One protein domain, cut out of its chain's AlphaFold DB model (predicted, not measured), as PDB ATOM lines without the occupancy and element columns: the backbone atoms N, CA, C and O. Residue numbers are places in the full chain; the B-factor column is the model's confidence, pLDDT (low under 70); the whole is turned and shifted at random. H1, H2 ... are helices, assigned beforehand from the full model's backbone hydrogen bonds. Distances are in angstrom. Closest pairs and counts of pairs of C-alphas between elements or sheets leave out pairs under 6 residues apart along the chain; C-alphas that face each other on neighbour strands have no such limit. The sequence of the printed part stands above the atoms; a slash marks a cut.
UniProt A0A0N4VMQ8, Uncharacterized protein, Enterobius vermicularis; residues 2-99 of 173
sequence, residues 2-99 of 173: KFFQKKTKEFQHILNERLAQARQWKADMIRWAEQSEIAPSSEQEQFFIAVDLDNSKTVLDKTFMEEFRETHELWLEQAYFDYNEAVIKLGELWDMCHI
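AT A GLANCE: This is residues 2 to 99 of the 173 residues of an uncharacterized protein of Enterobius vermicularis (UniProt A0A0N4VMQ8). Two long helices, H1 and H3, run the same way and are shifted along each other, with residues 18 to 29 of H1 packed beside residues 65 to 75 of H3. The short helix H2 packs crosswise on both where they overlap, on the stretch of chain that folds back from the end of H1 to the start of H3. The free ends make the length: residues 2 to 14 of H1 stick out at one end, and residues 84 to 90 and 92 to 98, mostly of H3, at the other. The printed part has 98 residues, with three named helices in the order H1, H2, H3 and no named strand, and its class is all helix. It is only just extended, close to loose, with a radius of gyration of the C-alphas of 19.1 A, and its outline is a rod spanning 73 by 24 by 19 A.

IN THESE COORDINATES: H1 is residues 2 to 36, 51.3 A from first to last C-alpha; it begins at C-alpha 2, (144.454, 26.945, 56.705), and ends at C-alpha 36, (147.353, 21.716, 107.606). After a short link of 6 residues comes H2, residues 43 to 50, 10.4 A long. A long link of 11 residues leads to H3, residues 62 to 96, 51.1 A long, from C-alpha 62 at (141.666, 36.493, 81.151) to C-alpha 96 at (161.775, 24.780, 126.657).

HOW THE PARTS SIT: H1 and H3 touch at a shallow tilt of 25 degrees and run the same way. Their closest C-alphas, those of Trp 25 and His 72, are 6.7 A apart. H1 touches H3 with residues 18 to 29 alone, and H3 touches H1 with residues 65 to 75 alone. H2 touches H1, at residues 26 to 30 of H1 alone; the closest C-alphas, those of Lys 26 and Ile 49, are 5.9 A apart. The lines of H1 and H2 stand only just about perpendicular, at 71 degrees. H2 and H3 only just touch, with 3 pairs of C-alphas within 8 A; the closest are those of Glu 45 and Thr 71, 6.8 A apart. Their lines are about perpendicular, at 80 degrees. The helix packing is mostly crossed, but only just. In H1, H2 and H3 every O i to N i+4 pair is within hydrogen-bond range.

THE WHOLE: The two C-alphas farthest apart, those of Lys 2 and His 98, are 73.3 A apart. Without the stretches that stand free, the body of 71 residues spans 55 by 22 by 19 A. The printed part has no cut, and its long link is that from H2 to H3. The mean pLDDT of the printed part is 76.3; it is under 70 at residues 35 to 41, 56, 82, 96 and 99.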
ATOM      1  N   LYS A   2     143.211  27.071  55.901       74.25
ATOM      2  CA  LYS A   2     144.454  26.945  56.705       74.25
ATOM      3  C   LYS A   2     144.617  27.985  57.835       74.25
ATOM      4  O   LYS A   2     145.147  27.651  58.888       74.25
ATOM      5  N   PHE A   3     144.132  29.217  57.645       82.12
ATOM      6  CA  PHE A   3     144.186  30.283  58.660       82.12
ATOM      7  C   PHE A   3     143.379  29.944  59.923       82.12
ATOM      8  O   PHE A   3     143.915  29.988  61.026       82.12
ATOM      9  N   PHE A   4     142.118  29.538  59.756       75.62
ATOM     10  CA  PHE A   4     141.251  29.183  60.879       75.62
ATOM     11  C   PHE A   4     141.758  27.945  61.619       75.62
ATOM     12  O   PHE A   4     141.804  27.965  62.838       75.62
ATOM     13  N   GLN A   5     142.259  26.928  60.911       81.56
ATOM     14  CA  GLN A   5     142.890  25.767  61.555       81.56
ATOM     15  C   GLN A   5     144.118  26.147  62.393       81.56
ATOM     16  O   GLN A   5     144.315  25.597  63.474       81.56
ATOM     17  N   LYS A   6     144.942  27.091  61.916       86.62
ATOM     18  CA  LYS A   6     146.082  27.603  62.684       86.62
ATOM     19  C   LYS A   6     145.610  28.348  63.936       86.62
ATOM     20  O   LYS A   6     146.102  28.067  65.022       86.62
ATOM     21  N   LYS A   7     144.610  29.222  63.801       86.38
ATOM     22  CA  LYS A   7     144.033  29.967  64.930       86.38
ATOM     23  C   LYS A   7     143.355  29.067  65.963       86.38
ATOM     24  O   LYS A   7     143.549  29.275  67.153       86.38
ATOM     25  N   THR A   8     142.636  28.032  65.535       85.62
ATOM     26  CA  THR A   8     142.045  27.039  66.442       85.62
ATOM     27  C   THR A   8     143.119  26.320  67.254       85.62
ATOM     28  O   THR A   8     142.969  26.193  68.464       85.62
ATOM     29  N   LYS A   9     144.227  25.909  66.623       86.62
ATOM     30  CA  LYS A   9     145.352  25.280  67.334       86.62
ATOM     31  C   LYS A   9     146.013  26.227  68.337       86.62
ATOM     32  O   LYS A   9     146.318  25.799  69.444       86.62
ATOM     33  N   GLU A  10     146.205  27.494  67.969       86.62
ATOM     34  CA  GLU A  10     146.736  28.525  68.874       86.62
ATOM     35  C   GLU A  10     145.833  28.705  70.106       86.62
ATOM     36  O   GLU A  10     146.317  28.646  71.233       86.62
ATOM     37  N   PHE A  11     144.517  28.850  69.922       83.38
ATOM     38  CA  PHE A  11     143.592  29.005  71.049       83.38
ATOM     39  C   PHE A  11     143.481  27.751  71.911       83.38
ATOM     40  O   PHE A  11     143.410  27.852  73.133       83.38
ATOM     41  N   GLN A  12     143.513  26.571  71.295       84.25
ATOM     42  CA  GLN A  12     143.494  25.308  72.022       84.25
ATOM     43  C   GLN A  12     144.757  25.129  72.871       84.25
ATOM     44  O   GLN A  12     144.676  24.653  73.998       84.25
ATOM     45  N   HIS A  13     145.915  25.555  72.363       84.81
ATOM     46  CA  HIS A  13     147.156  25.552  73.127       84.81
ATOM     47  C   HIS A  13     147.077  26.483  74.345       84.81
ATOM     48  O   HIS A  13     147.329  26.028  75.457       84.81
ATOM     49  N   ILE A  14     146.626  27.728  74.157       84.31
ATOM     50  CA  ILE A  14     146.455  28.703  75.250       84.31
ATOM     51  C   ILE A  14     145.471  28.187  76.310       84.31
ATOM     52  O   ILE A  14     145.721  28.315  77.507       84.31
ATOM     53  N   LEU A  15     144.353  27.591  75.885       80.56
ATOM     54  CA  LEU A  15     143.365  27.023  76.799       80.56
ATOM     55  C   LEU A  15     143.958  25.870  77.621       80.56
ATOM     56  O   LEU A  15     143.766  25.819  78.833       80.56
ATOM     57  N   ASN A  16     144.705  24.973  76.974       83.81
ATOM     58  CA  ASN A  16     145.340  23.843  77.646       83.81
ATOM     59  C   ASN A  16     146.398  24.290  78.664       83.81
ATOM     60  O   ASN A  16     146.466  23.713  79.745       83.81
ATOM     61  N   GLU A  17     147.196  25.315  78.350       84.94
ATOM     62  CA  GLU A  17     148.171  25.872  79.298       84.94
ATOM     63  C   GLU A  17     147.489  26.482  80.526       84.94
ATOM     64  O   GLU A  17     147.882  26.197  81.656       84.94
ATOM     65  N   ARG A  18     146.421  27.261  80.318       81.06
ATOM     66  CA  ARG A  18     145.640  27.851  81.415       81.06
ATOM     67  C   ARG A  18     144.997  26.787  82.298       81.06
ATOM     68  O   ARG A  18     145.073  26.881  83.518       81.06
ATOM     69  N   LEU A  19     144.417  25.750  81.691       82.12
ATOM     70  CA  LEU A  19     143.848  24.612  82.414       82.12
ATOM     71  C   LEU A  19     144.907  23.862  83.224       82.12
ATOM     72  O   LEU A  19     144.645  23.479  84.362       82.12
ATOM     73  N   ALA A  20     146.099  23.655  82.662       83.06
ATOM     74  CA  ALA A  20     147.192  23.003  83.374       83.06
ATOM     75  C   ALA A  20     147.631  23.813  84.603       83.06
ATOM     76  O   ALA A  20     147.767  23.243  85.684       83.06
ATOM     77  N   GLN A  21     147.777  25.134  84.460       82.25
ATOM     78  CA  GLN A  21     148.126  26.031  85.567       82.25
ATOM     79  C   GLN A  21     147.048  26.046  86.654       82.25
ATOM     80  O   GLN A  21     147.357  25.812  87.818       82.25
ATOM     81  N   ALA A  22     145.780  26.229  86.280       80.06
ATOM     82  CA  ALA A  22     144.672  26.243  87.235       80.06
ATOM     83  C   ALA A  22     144.543  24.913  87.996       80.06
ATOM     84  O   ALA A  22     144.315  24.906  89.205       80.06
ATOM     85  N   ARG A  23     144.749  23.776  87.316       82.12
ATOM     86  CA  ARG A  23     144.781  22.453  87.961       82.12
ATOM     87  C   ARG A  23     145.932  22.329  88.951       82.12
ATOM     88  O   ARG A  23     145.726  21.778  90.026       82.12
ATOM     89  N   GLN A  24     147.117  22.824  88.596       84.00
ATOM     90  CA  GLN A  24     148.277  22.789  89.481       84.00
ATOM     91  C   GLN A  24     148.032  23.623  90.742       84.00
ATOM     92  O   GLN A  24     148.144  23.098  91.844       84.00
ATOM     93  N   TRP A  25     147.597  24.873  90.584       82.38
ATOM     94  CA  TRP A  25     147.288  25.759  91.707       82.38
ATOM     95  C   TRP A  25     146.204  25.181  92.619       82.38
ATOM     96  O   TRP A  25     146.363  25.141  93.836       82.38
ATOM     97  N   LYS A  26     145.128  24.641  92.034       82.50
ATOM     98  CA  LYS A  26     144.074  23.957  92.787       82.50
ATOM     99  C   LYS A  26     144.611  22.745  93.555       82.50
ATOM    100  O   LYS A  26     144.255  22.552  94.715       82.50
ATOM    101  N   ALA A  27     145.454  21.926  92.926       83.38
ATOM    102  CA  ALA A  27     146.050  20.761  93.571       83.38
ATOM    103  C   ALA A  27     146.950  21.157  94.750       83.38
ATOM    104  O   ALA A  27     146.893  20.512  95.798       83.38
ATOM    105  N   ASP A  28     147.732  22.228  94.607       80.19
ATOM    106  CA  ASP A  28     148.607  22.738  95.664       80.19
ATOM    107  C   ASP A  28     147.794  23.273  96.858       80.19
ATOM    108  O   ASP A  28     148.067  22.900  98.004       80.19
ATOM    109  N   MET A  29     146.729  24.041  96.593       77.56
ATOM    110  CA  MET A  29     145.818  24.550  97.627       77.56
ATOM    111  C   MET A  29     145.105  23.425  98.389       77.56
ATOM    112  O   MET A  29     145.072  23.438  99.621       77.56
ATOM    113  N   ILE A  30     144.576  22.420  97.681       80.19
ATOM    114  CA  ILE A  30     143.909  21.260  98.299       80.19
ATOM    115  C   ILE A  30     144.896  20.467  99.154       80.19
ATOM    116  O   ILE A  30     144.626  20.193 100.322       80.19
ATOM    117  N   ARG A  31     146.066  20.140  98.596       80.19
ATOM    118  CA  ARG A  31     147.086  19.347  99.287       80.19
ATOM    119  C   ARG A  31     147.510  19.999 100.599       80.19
ATOM    120  O   ARG A  31     147.698  19.314 101.602       80.19
ATOM    121  N   TRP A  32     147.691  21.313 100.604       70.12
ATOM    122  CA  TRP A  32     148.063  22.040 101.812       70.12
ATOM    123  C   TRP A  32     146.908  22.169 102.808       70.12
ATOM    124  O   TRP A  32     147.147  22.045 104.010       70.12
ATOM    125  N   ALA A  33     145.668  22.357 102.346       71.69
ATOM    126  CA  ALA A  33     144.488  22.355 103.214       71.69
ATOM    127  C   ALA A  33     144.329  21.005 103.941       71.69
ATOM    128  O   ALA A  33     144.121  20.973 105.158       71.69
ATOM    129  N   GLU A  34     144.531  19.893 103.225       74.81
ATOM    130  CA  GLU A  34     144.550  18.538 103.789       74.81
ATOM    131  C   GLU A  34     145.692  18.344 104.797       74.81
ATOM    132  O   GLU A  34     145.493  17.768 105.866       74.81
ATOM    133  N   GLN A  35     146.897  18.838 104.488       66.50
ATOM    134  CA  GLN A  35     148.067  18.693 105.363       66.50
ATOM    135  C   GLN A  35     148.004  19.558 106.622       66.50
ATOM    136  O   GLN A  35     148.563  19.176 107.654       66.50
ATOM    137  N   SER A  36     147.357  20.718 106.537       58.69
ATOM    138  CA  SER A  36     147.353  21.716 107.606       58.69
ATOM    139  C   SER A  36     146.116  21.638 108.506       58.69
ATOM    140  O   SER A  36     146.097  22.287 109.554       58.69
ATOM    141  N   GLU A  37     145.084  20.868 108.130       64.38
ATOM    142  CA  GLU A  37     143.747  20.913 108.753       64.38
ATOM    143  C   GLU A  37     143.229  22.379 108.872       64.38
ATOM    144  O   GLU A  37     142.558  22.772 109.838       64.38
ATOM    145  N   ILE A  38     143.619  23.243 107.923       61.28
ATOM    146  CA  ILE A  38     143.204  24.649 107.806       61.28
ATOM    147  C   ILE A  38     142.247  24.706 106.622       61.28
ATOM    148  O   ILE A  38     142.645  24.444 105.490       61.28
ATOM    149  N   ALA A  39     140.978  25.008 106.897       61.00
ATOM    150  CA  ALA A  39     140.017  25.252 105.835       61.00
ATOM    151  C   ALA A  39     140.362  26.573 105.119       61.00
ATOM    152  O   ALA A  39     140.818  27.505 105.791       61.00
ATOM    153  N   PRO A  40     140.141  26.659 103.796       62.69
ATOM    154  CA  PRO A  40     140.259  27.909 103.047       62.69
ATOM    155  C   PRO A  40     139.451  29.020 103.727       62.69
ATOM    156  O   PRO A  40     138.276  28.840 104.066       62.69
ATOM    157  N   SER A  41     140.121  30.140 103.975       64.50
ATOM    158  CA  SER A  41     139.643  31.233 104.822       64.50
ATOM    159  C   SER A  41     138.819  32.260 104.049       64.50
ATOM    160  O   SER A  41     137.893  32.843 104.608       64.50
ATOM    161  N   SER A  42     139.130  32.445 102.764       72.38
ATOM    162  CA  SER A  42     138.437  33.379 101.876       72.38
ATOM    163  C   SER A  42     137.352  32.676 101.053       72.38
ATOM    164  O   SER A  42     137.530  31.541 100.600       72.38
ATOM    165  N   GLU A  43     136.237  33.371 100.798       72.50
ATOM    166  CA  GLU A  43     135.189  32.923  99.867       72.50
ATOM    167  C   GLU A  43     135.754  32.639  98.466       72.50
ATOM    168  O   GLU A  43     135.306  31.714  97.789       72.50
ATOM    169  N   GLN A  44     136.789  33.376  98.055       71.31
ATOM    170  CA  GLN A  44     137.472  33.181  96.774       71.31
ATOM    171  C   GLN A  44     138.283  31.880  96.765       71.31
ATOM    172  O   GLN A  44     138.209  31.115  95.808       71.31
ATOM    173  N   GLU A  45     138.994  31.566  97.850       70.19
ATOM    174  CA  GLU A  45     139.722  30.297  97.986       70.19
ATOM    175  C   GLU A  45     138.758  29.104  97.948       70.19
ATOM    176  O   GLU A  45     139.010  28.110  97.265       70.19
ATOM    177  N   GLN A  46     137.617  29.217  98.637       76.94
ATOM    178  CA  GLN A  46     136.559  28.205  98.613       76.94
ATOM    179  C   GLN A  46     135.972  28.036  97.210       76.94
ATOM    180  O   GLN A  46     135.814  26.906  96.742       76.94
ATOM    181  N   PHE A  47     135.699  29.142  96.518       78.38
ATOM    182  CA  PHE A  47     135.199  29.139  95.148       78.38
ATOM    183  C   PHE A  47     136.183  28.470  94.180       78.38
ATOM    184  O   PHE A  47     135.789  27.589  93.418       78.38
ATOM    185  N   PHE A  48     137.469  28.816  94.241       78.06
ATOM    186  CA  PHE A  48     138.489  28.272  93.344       78.06
ATOM    187  C   PHE A  48     138.817  26.798  93.614       78.06
ATOM    188  O   PHE A  48     139.063  26.038  92.671       78.06
ATOM    189  N   ILE A  49     138.732  26.347  94.869       76.38
ATOM    190  CA  ILE A  49     138.815  24.921  95.220       76.38
ATOM    191  C   ILE A  49     137.567  24.160  94.741       76.38
ATOM    192  O   ILE A  49     137.677  23.033  94.250       76.38
ATOM    193  N   ALA A  50     136.379  24.758  94.834       80.88
ATOM    194  CA  ALA A  50     135.130  24.127  94.407       80.88
ATOM    195  C   ALA A  50     134.931  24.137  92.882       80.88
ATOM    196  O   ALA A  50     134.190  23.304  92.360       80.88
ATOM    197  N   VAL A  51     135.595  25.048  92.162       81.25
ATOM    198  CA  VAL A  51     135.408  25.233  90.720       81.25
ATOM    199  C   VAL A  51     135.734  23.951  89.952       81.25
ATOM    200  O   VAL A  51     136.802  23.350  90.117       81.25
ATOM    201  N   ASP A  52     134.807  23.531  89.094       77.44
ATOM    202  CA  ASP A  52     135.014  22.417  88.175       77.44
ATOM    203  C   ASP A  52     135.704  22.923  86.900       77.44
ATOM    204  O   ASP A  52     135.088  23.545  86.026       77.44
ATOM    205  N   LEU A  53     137.013  22.674  86.826       77.56
ATOM    206  CA  LEU A  53     137.864  23.038  85.694       77.56
ATOM    207  C   LEU A  53     137.653  22.123  84.475       77.56
ATOM    208  O   LEU A  53     138.102  22.471  83.386       77.56
ATOM    209  N   ASP A  54     136.982  20.978  84.636       74.06
ATOM    210  CA  ASP A  54     136.695  20.038  83.546       74.06
ATOM    211  C   ASP A  54     135.316  20.282  82.911       74.06
ATOM    212  O   ASP A  54     134.999  19.743  81.845       74.06
ATOM    213  N   ASN A  55     134.504  21.150  83.518       77.38
ATOM    214  CA  ASN A  55     133.227  21.557  82.962       77.38
ATOM    215  C   ASN A  55     133.432  22.410  81.700       77.38
ATOM    216  O   ASN A  55     133.934  23.533  81.737       77.38
ATOM    217  N   SER A  56     132.942  21.902  80.567       66.81
ATOM    218  CA  SER A  56     133.033  22.551  79.254       66.81
ATOM    219  C   SER A  56     132.305  23.900  79.157       66.81
ATOM    220  O   SER A  56     132.408  24.573  78.134       66.81
ATOM    221  N   LYS A  57     131.507  24.266  80.169       70.56
ATOM    222  CA  LYS A  57     130.791  25.547  80.258       70.56
ATOM    223  C   LYS A  57     131.527  26.593  81.096       70.56
ATOM    224  O   LYS A  57     131.107  27.747  81.090       70.56
ATOM    225  N   THR A  58     132.583  26.214  81.814       70.94
ATOM    226  CA  THR A  58     133.355  27.146  82.638       70.94
ATOM    227  C   THR A  58     134.136  28.092  81.729       70.94
ATOM    228  O   THR A  58     134.939  27.663  80.898       70.94
ATOM    229  N   VAL A  59     133.882  29.393  81.856       73.62
ATOM    230  CA  VAL A  59     134.552  30.419  81.052       73.62
ATOM    231  C   VAL A  59     135.857  30.810  81.742       73.62
ATOM    232  O   VAL A  59     135.851  31.528  82.732       73.62
ATOM    233  N   LEU A  60     136.980  30.330  81.202       72.94
ATOM    234  CA  LEU A  60     138.334  30.670  81.659       72.94
ATOM    235  C   LEU A  60     138.858  31.890  80.898       72.94
ATOM    236  O   LEU A  60     139.789  31.808  80.080       72.94
ATOM    237  N   ASP A  61     138.192  33.022  81.103       78.25
ATOM    238  CA  ASP A  61     138.626  34.275  80.508       78.25
ATOM    239  C   ASP A  61     139.908  34.803  81.173       78.25
ATOM    240  O   ASP A  61     140.517  34.181  82.046       78.25
ATOM    241  N   LYS A  62     140.416  35.919  80.648       78.69
ATOM    242  CA  LYS A  62     141.666  36.493  81.151       78.69
ATOM    243  C   LYS A  62     141.502  36.998  82.590       78.69
ATOM    244  O   LYS A  62     142.400  36.767  83.389       78.69
ATOM    245  N   THR A  63     140.367  37.622  82.892       82.38
ATOM    246  CA  THR A  63     140.054  38.192  84.204       82.38
ATOM    247  C   THR A  63     139.983  37.105  85.274       82.38
ATOM    248  O   THR A  63     140.677  37.206  86.275       82.38
ATOM    249  N   PHE A  64     139.289  35.995  85.004       80.88
ATOM    250  CA  PHE A  64     139.250  34.828  85.884       80.88
ATOM    251  C   PHE A  64     140.652  34.287  86.189       80.88
ATOM    252  O   PHE A  64     140.967  33.967  87.329       80.88
ATOM    253  N   MET A  65     141.515  34.176  85.173       80.31
ATOM    254  CA  MET A  65     142.880  33.669  85.367       80.31
ATOM    255  C   MET A  65     143.771  34.632  86.164       80.31
ATOM    256  O   MET A  65     144.695  34.171  86.832       80.31
ATOM    257  N   GLU A  66     143.529  35.941  86.072       83.38
ATOM    258  CA  GLU A  66     144.221  36.957  86.875       83.38
ATOM    259  C   GLU A  66     143.748  36.895  88.335       83.38
ATOM    260  O   GLU A  66     144.582  36.746  89.223       83.38
ATOM    261  N   GLU A  67     142.438  36.839  88.581       82.12
ATOM    262  CA  GLU A  67     141.861  36.691  89.927       82.12
ATOM    263  C   GLU A  67     142.291  35.382  90.616       82.12
ATOM    264  O   GLU A  67     142.634  35.371  91.802       82.12
ATOM    265  N   PHE A  68     142.328  34.270  89.870       80.00
ATOM    266  CA  PHE A  68     142.812  32.984  90.379       80.00
ATOM    267  C   PHE A  68     144.290  33.073  90.768       80.00
ATOM    268  O   PHE A  68     144.690  32.568  91.818       80.00
ATOM    269  N   ARG A  69     145.112  33.727  89.935       81.50
ATOM    270  CA  ARG A  69     146.538  33.916  90.217       81.50
ATOM    271  C   ARG A  69     146.742  34.752  91.474       81.50
ATOM    272  O   ARG A  69     147.501  34.326  92.332       81.50
ATOM    273  N   GLU A  70     146.078  35.899  91.579       83.81
ATOM    274  CA  GLU A  70     146.196  36.788  92.740       83.81
ATOM    275  C   GLU A  70     145.786  36.066  94.026       83.81
ATOM    276  O   GLU A  70     146.497  36.117  95.028       83.81
ATOM    277  N   THR A  71     144.693  35.301  93.976       80.31
ATOM    278  CA  THR A  71     144.242  34.502  95.122       80.31
ATOM    279  C   THR A  71     145.258  33.421  95.490       80.31
ATOM    280  O   THR A  71     145.541  33.210  96.666       80.31
ATOM    281  N   HIS A  72     145.851  32.754  94.499       79.19
ATOM    282  CA  HIS A  72     146.898  31.760  94.725       79.19
ATOM    283  C   HIS A  72     148.194  32.379  95.286       79.19
ATOM    284  O   HIS A  72     148.833  31.779  96.146       79.19
ATOM    285  N   GLU A  73     148.589  33.571  94.835       80.94
ATOM    286  CA  GLU A  73     149.764  34.289  95.345       80.94
ATOM    287  C   GLU A  73     149.573  34.726  96.803       80.94
ATOM    288  O   GLU A  73     150.421  34.425  97.643       80.94
ATOM    289  N   LEU A  74     148.430  35.329  97.133       77.31
ATOM    290  CA  LEU A  74     148.079  35.682  98.515       77.31
ATOM    291  C   LEU A  74     148.036  34.446  99.421       77.31
ATOM    292  O   LEU A  74     148.531  34.458 100.550       77.31
ATOM    293  N   TRP A  75     147.489  33.349  98.905       80.19
ATOM    294  CA  TRP A  75     147.460  32.082  99.615       80.19
ATOM    295  C   TRP A  75     148.868  31.524  99.876       80.19
ATOM    296  O   TRP A  75     149.145  31.039 100.975       80.19
ATOM    297  N   LEU A  76     149.785  31.622  98.905       75.06
ATOM    298  CA  LEU A  76     151.183  31.212  99.080       75.06
ATOM    299  C   LEU A  76     151.880  32.021 100.175       75.06
ATOM    300  O   LEU A  76     152.619  31.448 100.979       75.06
ATOM    301  N   GLU A  77     151.645  33.331 100.227       76.31
ATOM    302  CA  GLU A  77     152.190  34.193 101.278       76.31
ATOM    303  C   GLU A  77     151.677  33.780 102.662       76.31
ATOM    304  O   GLU A  77     152.469  33.641 103.602       76.31
ATOM    305  N   GLN A  78     150.378  33.489 102.778       71.81
ATOM    306  CA  GLN A  78     149.777  33.014 104.023       71.81
ATOM    307  C   GLN A  78     150.324  31.639 104.440       71.81
ATOM    308  O   GLN A  78     150.708  31.448 105.595       71.81
ATOM    309  N   ALA A  79     150.428  30.692 103.505       70.19
ATOM    310  CA  ALA A  79     150.996  29.368 103.759       70.19
ATOM    311  C   ALA A  79     152.467  29.451 104.205       70.19
ATOM    312  O   ALA A  79     152.890  28.753 105.132       70.19
ATOM    313  N   TYR A  80     153.248  30.339 103.585       71.50
ATOM    314  CA  TYR A  80     154.635  30.598 103.964       71.50
ATOM    315  C   TYR A  80     154.743  31.205 105.367       71.50
ATOM    316  O   TYR A  80     155.595  30.798 106.164       71.50
ATOM    317  N   PHE A  81     153.865  32.151 105.700       71.31
ATOM    318  CA  PHE A  81     153.795  32.728 107.036       71.31
ATOM    319  C   PHE A  81     153.471  31.665 108.097       71.31
ATOM    320  O   PHE A  81     154.201  31.543 109.083       71.31
ATOM    321  N   ASP A  82     152.444  30.845 107.865       67.62
ATOM    322  CA  ASP A  82     152.029  29.779 108.784       67.62
ATOM    323  C   ASP A  82     153.139  28.739 108.993       67.62
ATOM    324  O   ASP A  82     153.383  28.287 110.118       67.62
ATOM    325  N   TYR A  83     153.856  28.387 107.921       71.31
ATOM    326  CA  TYR A  83     155.021  27.512 107.999       71.31
ATOM    327  C   TYR A  83     156.110  28.093 108.909       71.31
ATOM    328  O   TYR A  83     156.617  27.397 109.794       71.31
ATOM    329  N   ASN A  84     156.454  29.370 108.729       70.56
ATOM    330  CA  ASN A  84     157.468  30.032 109.546       70.56
ATOM    331  C   ASN A  84     157.039  30.135 111.011       70.56
ATOM    332  O   ASN A  84     157.836  29.843 111.902       70.56
ATOM    333  N   GLU A  85     155.776  30.471 111.276       73.94
ATOM    334  CA  GLU A  85     155.249  30.531 112.640       73.94
ATOM    335  C   GLU A  85     155.320  29.156 113.329       73.94
ATOM    336  O   GLU A  85     155.718  29.051 114.492       73.94
ATOM    337  N   ALA A  86     154.986  28.078 112.612       70.25
ATOM    338  CA  ALA A  86     155.094  26.715 113.124       70.25
ATOM    339  C   ALA A  86     156.550  26.304 113.392       70.25
ATOM    340  O   ALA A  86     156.831  25.650 114.398       70.25
ATOM    341  N   VAL A  87     157.483  26.703 112.521       71.50
ATOM    342  CA  VAL A  87     158.921  26.466 112.698       71.50
ATOM    343  C   VAL A  87     159.459  27.188 113.933       71.50
ATOM    344  O   VAL A  87     160.215  26.575 114.687       71.50
ATOM    345  N   ILE A  88     159.049  28.439 114.160       73.81
ATOM    346  CA  ILE A  88     159.452  29.237 115.326       73.81
ATOM    347  C   ILE A  88     158.905  28.614 116.611       73.81
ATOM    348  O   ILE A  88     159.686  28.309 117.505       73.81
ATOM    349  N   LYS A  89     157.600  28.315 116.676       73.81
ATOM    350  CA  LYS A  89     156.982  27.647 117.839       73.81
ATOM    351  C   LYS A  89     157.635  26.307 118.158       73.81
ATOM    352  O   LYS A  89     157.778  25.936 119.318       73.81
ATOM    353  N   LEU A  90     158.020  25.557 117.127       71.88
ATOM    354  CA  LEU A  90     158.744  24.308 117.312       71.88
ATOM    355  C   LEU A  90     160.146  24.548 117.894       71.88
ATOM    356  O   LEU A  90     160.578  23.771 118.738       71.88
ATOM    357  N   GLY A  91     160.827  25.619 117.479       70.12
ATOM    358  CA  GLY A  91     162.077  26.075 118.090       70.12
ATOM    359  C   GLY A  91     161.904  26.430 119.567       70.12
ATOM    360  O   GLY A  91     162.608  25.879 120.404       70.12
ATOM    361  N   GLU A  92     160.897  27.240 119.898       74.62
ATOM    362  CA  GLU A  92     160.575  27.615 121.282       74.62
ATOM    363  C   GLU A  92     160.296  26.386 122.166       74.62
ATOM    364  O   GLU A  92     160.761  26.306 123.302       74.62
ATOM    365  N   LEU A  93     159.564  25.395 121.646       70.94
ATOM    366  CA  LEU A  93     159.313  24.127 122.340       70.94
ATOM    367  C   LEU A  93     160.591  23.314 122.551       70.94
ATOM    368  O   LEU A  93     160.773  22.720 123.611       70.94
ATOM    369  N   TRP A  94     161.492  23.295 121.572       72.62
ATOM    370  CA  TRP A  94     162.792  22.646 121.726       72.62
ATOM    371  C   TRP A  94     163.683  23.338 122.748       72.62
ATOM    372  O   TRP A  94     164.382  22.647 123.491       72.62
ATOM    373  N   ASP A  95     163.628  24.665 122.821       72.62
ATOM    374  CA  ASP A  95     164.338  25.445 123.830       72.62
ATOM    375  C   ASP A  95     163.772  25.180 125.235       72.62
ATOM    376  O   ASP A  95     164.542  24.919 126.159       72.62
ATOM    377  N   MET A  96     162.442  25.135 125.391       68.31
ATOM    378  CA  MET A  96     161.775  24.780 126.657       68.31
ATOM    379  C   MET A  96     162.100  23.358 127.131       68.31
ATOM    380  O   MET A  96     162.191  23.107 128.331       68.31
ATOM    381  N   CYS A  97     162.282  22.421 126.201       71.00
ATOM    382  CA  CYS A  97     162.670  21.046 126.506       71.00
ATOM    383  C   CYS A  97     164.196  20.834 126.546       71.00
ATOM    384  O   CYS A  97     164.634  19.692 126.668       71.00
ATOM    385  N   HIS A  98     165.002  21.901 126.433       73.94
ATOM    386  CA  HIS A  98     166.471  21.868 126.419       73.94
ATOM    387  C   HIS A  98     167.078  20.862 125.426       73.94
ATOM    388  O   HIS A  98     168.093  20.224 125.701       73.94
ATOM    389  N   ILE A  99     166.461  20.716 124.253       64.44
ATOM    390  CA  ILE A  99     166.905  19.756 123.240       64.44
ATOM    391  C   ILE A  99     168.130  20.319 122.505       64.44
ATOM    392  O   ILE A  99     168.014  21.396 121.902       64.44
TER     393      ILE A  99